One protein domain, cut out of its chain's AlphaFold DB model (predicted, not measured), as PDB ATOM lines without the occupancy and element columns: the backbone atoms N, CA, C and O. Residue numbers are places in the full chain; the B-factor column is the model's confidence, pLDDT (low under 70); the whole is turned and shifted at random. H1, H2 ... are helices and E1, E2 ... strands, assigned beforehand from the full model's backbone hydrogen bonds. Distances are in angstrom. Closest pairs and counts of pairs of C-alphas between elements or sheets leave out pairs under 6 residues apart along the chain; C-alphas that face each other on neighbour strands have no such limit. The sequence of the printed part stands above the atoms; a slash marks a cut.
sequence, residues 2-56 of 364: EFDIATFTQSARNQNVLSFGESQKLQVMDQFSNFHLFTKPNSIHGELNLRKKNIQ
ATOM      1  N   GLU A   2     -38.188 -46.253   3.283       87.12
ATOM      2  CA  GLU A   2     -38.683 -46.648   1.967       87.12
ATOM      3  C   GLU A   2     -40.172 -46.961   2.074       87.12
ATOM      4  O   GLU A   2     -40.611 -47.604   3.030       87.12
ATOM      5  N   PHE A   3     -40.941 -46.456   1.120       87.75
ATOM      6  CA  PHE A   3     -42.377 -46.626   1.042       87.75
ATOM      7  C   PHE A   3     -42.735 -47.199  -0.326       87.75
ATOM      8  O   PHE A   3     -42.496 -46.562  -1.353       87.75
ATOM      9  N   ASP A   4     -43.299 -48.402  -0.330       89.06
ATOM     10  CA  ASP A   4     -43.820 -49.037  -1.537       89.06
ATOM     11  C   ASP A   4     -45.181 -48.426  -1.886       89.06
ATOM     12  O   ASP A   4     -46.185 -48.636  -1.197       89.06
ATOM     13  N   ILE A   5     -45.198 -47.647  -2.967       86.94
ATOM     14  CA  ILE A   5     -46.394 -46.933  -3.406       86.94
ATOM     15  C   ILE A   5     -47.407 -47.909  -4.004       86.94
ATOM     16  O   ILE A   5     -48.601 -47.740  -3.772       86.94
ATOM     17  N   ALA A   6     -46.960 -48.945  -4.718       82.94
ATOM     18  CA  ALA A   6     -47.852 -49.913  -5.350       82.94
ATOM     19  C   ALA A   6     -48.655 -50.696  -4.305       82.94
ATOM     20  O   ALA A   6     -49.876 -50.823  -4.414       82.94
ATOM     21  N   THR A   7     -47.976 -51.163  -3.255       85.38
ATOM     22  CA  THR A   7     -48.631 -51.861  -2.144       85.38
ATOM     23  C   THR A   7     -49.617 -50.939  -1.419       85.38
ATOM     24  O   THR A   7     -50.728 -51.354  -1.078       85.38
ATOM     25  N   PHE A   8     -49.262 -49.665  -1.227       86.44
ATOM     26  CA  PHE A   8     -50.153 -48.689  -0.602       86.44
ATOM     27  C   PHE A   8     -51.412 -48.413  -1.429       86.44
ATOM     28  O   PHE A   8     -52.520 -48.513  -0.897       86.44
ATOM     29  N   THR A   9     -51.272 -48.083  -2.716       86.94
ATOM     30  CA  THR A   9     -52.421 -47.748  -3.572       86.94
ATOM     31  C   THR A   9     -53.337 -48.956  -3.764       86.94
ATOM     32  O   THR A   9     -54.560 -48.799  -3.811       86.94
ATOM     33  N   GLN A  10     -52.780 -50.171  -3.811       83.75
ATOM     34  CA  GLN A  10     -53.556 -51.408  -3.834       83.75
ATOM     35  C   GLN A  10     -54.323 -51.622  -2.524       83.75
ATOM     36  O   GLN A  10     -55.523 -51.893  -2.553       83.75
ATOM     37  N   SER A  11     -53.657 -51.464  -1.377       84.75
ATOM     38  CA  SER A  11     -54.298 -51.590  -0.065       84.75
ATOM     39  C   SER A  11     -55.444 -50.587   0.102       84.75
ATOM     40  O   SER A  11     -56.552 -50.969   0.478       84.75
ATOM     41  N   ALA A  12     -55.222 -49.325  -0.279       85.62
ATOM     42  CA  ALA A  12     -56.228 -48.270  -0.201       85.62
ATOM     43  C   ALA A  12     -57.496 -48.595  -1.016       85.62
ATOM     44  O   ALA A  12     -58.604 -48.407  -0.517       85.62
ATOM     45  N   ARG A  13     -57.346 -49.147  -2.231       83.31
ATOM     46  CA  ARG A  13     -58.472 -49.564  -3.093       83.31
ATOM     47  C   ARG A  13     -59.193 -50.826  -2.627       83.31
ATOM     48  O   ARG A  13     -60.323 -51.065  -3.058       83.31
ATOM     49  N   ASN A  14     -58.537 -51.654  -1.816       79.38
ATOM     50  CA  ASN A  14     -59.111 -52.888  -1.283       79.38
ATOM     51  C   ASN A  14     -59.857 -52.659   0.033       79.38
ATOM     52  O   ASN A  14     -60.824 -53.363   0.310       79.38
ATOM     53  N   GLN A  15     -59.406 -51.705   0.848       78.56
ATOM     54  CA  GLN A  15     -59.963 -51.462   2.180       78.56
ATOM     55  C   GLN A  15     -61.108 -50.447   2.187       78.56
ATOM     56  O   GLN A  15     -61.938 -50.495   3.090       78.56
ATOM     57  N   ASN A  16     -61.172 -49.554   1.196       73.25
ATOM     58  CA  ASN A  16     -62.130 -48.453   1.175       73.25
ATOM     59  C   ASN A  16     -62.922 -48.400  -0.133       73.25
ATOM     60  O   ASN A  16     -62.397 -48.669  -1.216       73.25
ATOM     61  N   VAL A  17     -64.178 -47.963  -0.028       74.75
ATOM     62  CA  VAL A  17     -64.920 -47.419  -1.168       74.75
ATOM     63  C   VAL A  17     -64.423 -45.994  -1.365       74.75
ATOM     64  O   VAL A  17     -64.720 -45.113  -0.563       74.75
ATOM     65  N   LEU A  18     -63.598 -45.792  -2.386       75.75
ATOM     66  CA  LEU A  18     -63.005 -44.495  -2.676       75.75
ATOM     67  C   LEU A  18     -63.980 -43.638  -3.473       75.75
ATOM     68  O   LEU A  18     -64.631 -44.119  -4.402       75.75
ATOM     69  N   SER A  19     -64.027 -42.348  -3.162       74.31
ATOM     70  CA  SER A  19     -64.617 -41.368  -4.067       74.31
ATOM     71  C   SER A  19     -63.832 -41.310  -5.383       74.31
ATOM     72  O   SER A  19     -62.671 -41.728  -5.483       74.31
ATOM     73  N   PHE A  20     -64.460 -40.752  -6.411       64.38
ATOM     74  CA  PHE A  20     -63.823 -40.530  -7.706       64.38
ATOM     75  C   PHE A  20     -62.524 -39.712  -7.589       64.38
ATOM     76  O   PHE A  20     -61.480 -40.133  -8.083       64.38
ATOM     77  N   GLY A  21     -62.551 -38.603  -6.841       68.44
ATOM     78  CA  GLY A  21     -61.370 -37.757  -6.633       68.44
ATOM     79  C   GLY A  21     -60.251 -38.445  -5.839       68.44
ATOM     80  O   GLY A  21     -59.071 -38.211  -6.094       68.44
ATOM     81  N   GLU A  22     -60.582 -39.329  -4.893       77.12
ATOM     82  CA  GLU A  22     -59.576 -40.158  -4.213       77.12
ATOM     83  C   GLU A  22     -58.960 -41.192  -5.162       77.12
ATOM     84  O   GLU A  22     -57.742 -41.376  -5.162       77.12
ATOM     85  N   SER A  23     -59.771 -41.816  -6.018       73.25
ATOM     86  CA  SER A  23     -59.294 -42.779  -7.017       73.25
ATOM     87  C   SER A  23     -58.355 -42.131  -8.040       73.25
ATOM     88  O   SER A  23     -57.315 -42.711  -8.359       73.25
ATOM     89  N   GLN A  24     -58.663 -40.907  -8.484       71.19
ATOM     90  CA  GLN A  24     -57.811 -40.124  -9.388       71.19
ATOM     91  C   GLN A  24     -56.442 -39.834  -8.753       71.19
ATOM     92  O   GLN A  24     -55.400 -40.041  -9.379       71.19
ATOM     93  N   LYS A  25     -56.413 -39.444  -7.471       80.06
ATOM     94  CA  LYS A  25     -55.156 -39.234  -6.730       80.06
ATOM     95  C   LYS A  25     -54.325 -40.512  -6.649       80.06
ATOM     96  O   LYS A  25     -53.120 -40.469  -6.886       80.06
ATOM     97  N   LEU A  26     -54.952 -41.656  -6.362       82.56
ATOM     98  CA  LEU A  26     -54.237 -42.936  -6.357       82.56
ATOM     99  C   LEU A  26     -53.713 -43.314  -7.749       82.56
ATOM    100  O   LEU A  26     -52.632 -43.885  -7.846       82.56
ATOM    101  N   GLN A  27     -54.425 -42.969  -8.823       77.19
ATOM    102  CA  GLN A  27     -53.977 -43.219 -10.196       77.19
ATOM    103  C   GLN A  27     -52.729 -42.402 -10.561       77.19
ATOM    104  O   GLN A  27     -51.834 -42.910 -11.235       77.19
ATOM    105  N   VAL A  28     -52.622 -41.166 -10.063       77.56
ATOM    106  CA  VAL A  28     -51.379 -40.381 -10.148       77.56
ATOM    107  C   VAL A  28     -50.263 -41.061  -9.353       77.56
ATOM    108  O   VAL A  28     -49.148 -41.206  -9.853       77.56
ATOM    109  N   MET A  29     -50.556 -41.539  -8.140       83.00
ATOM    110  CA  MET A  29     -49.574 -42.261  -7.320       83.00
ATOM    111  C   MET A  29     -49.082 -43.553  -7.991       83.00
ATOM    112  O   MET A  29     -47.909 -43.895  -7.873       83.00
ATOM    113  N   ASP A  30     -49.928 -44.244  -8.755       82.75
ATOM    114  CA  ASP A  30     -49.553 -45.478  -9.453       82.75
ATOM    115  C   ASP A  30     -48.483 -45.287 -10.540       82.75
ATOM    116  O   ASP A  30     -47.884 -46.266 -10.998       82.75
ATOM    117  N   GLN A  31     -48.197 -44.044 -10.940       79.56
ATOM    118  CA  GLN A  31     -47.091 -43.742 -11.849       79.56
ATOM    119  C   GLN A  31     -45.719 -43.962 -11.203       79.56
ATOM    120  O   GLN A  31     -44.713 -44.083 -11.910       79.56
ATOM    121  N   PHE A  32     -45.675 -44.063  -9.878       85.38
ATOM    122  CA  PHE A  32     -44.467 -44.274  -9.101       85.38
ATOM    123  C   PHE A  32     -44.380 -45.718  -8.586       85.38
ATOM    124  O   PHE A  32     -45.387 -46.407  -8.385       85.38
ATOM    125  N   SER A  33     -43.155 -46.209  -8.407       87.25
ATOM    126  CA  SER A  33     -42.876 -47.521  -7.821       87.25
ATOM    127  C   SER A  33     -42.687 -47.417  -6.310       87.25
ATOM    128  O   SER A  33     -43.383 -48.085  -5.550       87.25
ATOM    129  N   ASN A  34     -41.787 -46.544  -5.863       87.50
ATOM    130  CA  ASN A  34     -41.518 -46.314  -4.452       87.50
ATOM    131  C   ASN A  34     -41.154 -44.848  -4.175       87.50
ATOM    132  O   ASN A  34     -40.831 -44.063  -5.074       87.50
ATOM    133  N   PHE A  35     -41.231 -44.498  -2.897       90.00
ATOM    134  CA  PHE A  35     -40.750 -43.241  -2.352       90.00
ATOM    135  C   PHE A  35     -39.701 -43.519  -1.281       90.00
ATOM    136  O   PHE A  35     -39.968 -44.223  -0.305       90.00
ATOM    137  N   HIS A  36     -38.510 -42.951  -1.443       91.38
ATOM    138  CA  HIS A  36     -37.427 -43.058  -0.479       91.38
ATOM    139  C   HIS A  36     -37.161 -41.698   0.178       91.38
ATOM    140  O   HIS A  36     -36.736 -40.741  -0.466       91.38
ATOM    141  N   LEU A  37     -37.413 -41.615   1.484       92.44
ATOM    142  CA  LEU A  37     -37.181 -40.428   2.304       92.44
ATOM    143  C   LEU A  37     -35.925 -40.620   3.158       92.44
ATOM    144  O   LEU A  37     -35.848 -41.562   3.955       92.44
ATOM    145  N   PHE A  38     -34.960 -39.713   3.050       92.12
ATOM    146  CA  PHE A  38     -33.714 -39.764   3.815       92.12
ATOM    147  C   PHE A  38     -33.248 -38.371   4.236       92.12
ATOM    148  O   PHE A  38     -33.584 -37.363   3.621       92.12
ATOM    149  N   THR A  39     -32.474 -38.300   5.315       93.69
ATOM    150  CA  THR A  39     -31.976 -37.037   5.865       93.69
ATOM    151  C   THR A  39     -30.496 -36.859   5.550       93.69
ATOM    152  O   THR A  39     -29.722 -37.816   5.510       93.69
ATOM    153  N   LYS A  40     -30.092 -35.611   5.324       93.44
ATOM    154  CA  LYS A  40     -28.695 -35.169   5.360       93.44
ATOM    155  C   LYS A  40     -28.578 -34.061   6.417       93.44
ATOM    156  O   LYS A  40     -29.606 -33.555   6.876       93.44
ATOM    157  N   PRO A  41     -27.367 -33.674   6.853       94.62
ATOM    158  CA  PRO A  41     -27.220 -32.550   7.772       94.62
ATOM    159  C   PRO A  41     -27.954 -31.309   7.238       94.62
ATOM    160  O   PRO A  41     -27.667 -30.850   6.136       94.62
ATOM    161  N   ASN A  42     -28.907 -30.795   8.020       94.06
ATOM    162  CA  ASN A  42     -29.770 -29.648   7.702       94.06
ATOM    163  C   ASN A  42     -30.727 -29.810   6.505       94.06
ATOM    164  O   ASN A  42     -31.273 -28.811   6.039       94.06
ATOM    165  N   SER A  43     -30.979 -31.026   6.007       91.56
ATOM    166  CA  SER A  43     -31.943 -31.226   4.917       91.56
ATOM    167  C   SER A  43     -32.658 -32.578   4.956       91.56
ATOM    168  O   SER A  43     -32.155 -33.587   5.448       91.56
ATOM    169  N   ILE A  44     -33.861 -32.594   4.382       92.44
ATOM    170  CA  ILE A  44     -34.637 -33.802   4.105       92.44
ATOM    171  C   ILE A  44     -34.695 -33.958   2.588       92.44
ATOM    172  O   ILE A  44     -34.996 -33.004   1.874       92.44
ATOM    173  N   HIS A  45     -34.384 -35.152   2.102       92.31
ATOM    174  CA  HIS A  45     -34.422 -35.513   0.694       92.31
ATOM    175  C   HIS A  45     -35.498 -36.574   0.474       92.31
ATOM    176  O   HIS A  45     -35.594 -37.535   1.238       92.31
ATOM    177  N   GLY A  46     -36.293 -36.391  -0.576       90.00
ATOM    178  CA  GLY A  46     -37.237 -37.381  -1.074       90.00
ATOM    179  C   GLY A  46     -36.850 -37.790  -2.489       90.00
ATOM    180  O   GLY A  46     -36.555 -36.933  -3.319       90.00
ATOM    181  N   GLU A  47     -36.851 -39.087  -2.752       88.06
ATOM    182  CA  GLU A  47     -36.604 -39.681  -4.062       88.06
ATOM    183  C   GLU A  47     -37.853 -40.466  -4.476       88.06
ATOM    184  O   GLU A  47     -38.268 -41.394  -3.784       88.06
ATOM    185  N   LEU A  48     -38.485 -40.049  -5.575       86.06
ATOM    186  CA  LEU A  48     -39.646 -40.707  -6.176       86.06
ATOM    187  C   LEU A  48     -39.189 -41.437  -7.434       86.06
ATOM    188  O   LEU A  48     -38.729 -40.798  -8.380       86.06
ATOM    189  N   ASN A  49     -39.354 -42.757  -7.466       85.06
ATOM    190  CA  ASN A  49     -38.999 -43.548  -8.637       85.06
ATOM    191  C   ASN A  49     -40.222 -43.778  -9.522       85.06
ATOM    192  O   ASN A  49     -41.279 -44.192  -9.048       85.06
ATOM    193  N   LEU A  50     -40.078 -43.520 -10.822       82.50
ATOM    194  CA  LEU A  50     -41.114 -43.822 -11.806       82.50
ATOM    195  C   LEU A  50     -41.245 -45.328 -12.024       82.50
ATOM    196  O   LEU A  50     -40.255 -46.057 -12.091       82.50
ATOM    197  N   ARG A  51     -42.481 -45.783 -12.238       79.12
ATOM    198  CA  ARG A  51     -42.774 -47.170 -12.609       79.12
ATOM    199  C   ARG A  51     -42.369 -47.464 -14.059       79.12
ATOM    200  O   ARG A  51     -41.802 -48.516 -14.343       79.12
ATOM    201  N   LYS A  52     -42.621 -46.527 -14.982       76.81
ATOM    202  CA  LYS A  52     -42.216 -46.628 -16.394       76.81
ATOM    203  C   LYS A  52     -40.840 -45.996 -16.601       76.81
ATOM    204  O   LYS A  52     -40.672 -44.793 -16.431       76.81
ATOM    205  N   LYS A  53     -39.860 -46.808 -17.009       69.62
ATOM    206  CA  LYS A  53     -38.450 -46.392 -17.157       69.62
ATOM    207  C   LYS A  53     -38.173 -45.483 -18.361       69.62
ATOM    208  O   LYS A  53     -37.103 -44.895 -18.436       69.62
ATOM    209  N   ASN A  54     -39.098 -45.404 -19.313       72.50
ATOM    210  CA  ASN A  54     -38.944 -44.665 -20.566       72.50
ATOM    211  C   ASN A  54     -39.557 -43.254 -20.539       72.50
ATOM    212  O   ASN A  54     -39.530 -42.580 -21.561       72.50
ATOM    213  N   ILE A  55     -40.113 -42.819 -19.404       70.12
ATOM    214  CA  ILE A  55     -40.710 -41.486 -19.248       70.12
ATOM    215  C   ILE A  55     -39.712 -40.583 -18.525       70.12
ATOM    216  O   ILE A  55     -39.120 -40.987 -17.522       70.12
ATOM    217  N   GLN A  56     -39.523 -39.354 -19.004       77.69
ATOM    218  CA  GLN A  56     -38.709 -38.383 -18.281       77.69
ATOM    219  C   GLN A  56     -39.443 -37.925 -17.011       77.69
ATOM    220  O   GLN A  56     -40.591 -37.491 -17.063       77.69
TER     221      GLN A  56
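AT A GLANCE: This is residues 2 to 56 of the 364 residues of an uncharacterized protein of Opitutae bacterium (UniProt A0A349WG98). Two hairpins are set end to end: a helical hairpin of H1 and H2 makes one end, and a long two-stranded hairpin of E2 and E3 reaches away to the other, where residues 39 to 44 stick out free. The short strand E1 is paired along E2 near the helical end, completing a small antiparallel sheet in the order E1 - E2 - E3. The printed part has 55 residues, with two named helices and three named strands in the order E1 H1 H2 E2 E3, a mixed class of helices and strands. It is loose, with a radius of gyration of the C-alphas of 13.4 A, and elongated, spanning 41 by 27 by 18 A.

IN THESE COORDINATES: E1, residues 2 to 4, begins at C-alpha 2 (-38.683, -46.648, 1.967). H1, residues 5 to 15, is 15.4 A long, and H2, residues 20 to 29, is 14.4 A. E2, residues 32 to 40, measures 23.3 A. E3, residues 43 to 50, measures 22.9 A and ends at C-alpha 50 (-41.114, -43.822, -11.806).

HOW THE PARTS SIT: E1 and E2 are antiparallel at 167 degrees, with N 3 and O 35 2.8 A apart, within hydrogen-bond range. E2 and E3 form an antiparallel hairpin at 163 degrees, with N 36 and O 47 at 2.8 A. H1 is on the sheet through its residues 5 to 8, over none of the strands; its closest C-alphas to E2 are Ile 5 and Asn 34, 5.0 A. H1 and H2 touch at Thr 9 and Leu 26, their closest C-alphas, 5.8 A apart, at a shallow tilt of 23 degrees, opposite ways. H2 is not on the sheet. In both helices every O i to N i+4 pair is within hydrogen-bond range.

THE WHOLE: The C-alphas farthest apart, Val 17 and Pro 41, are 41.5 A apart. The printed part has no cut, and the four links between elements are tight. Mean pLDDT of the printed part is 82.9; residues 20, 21 and 53 are under 70.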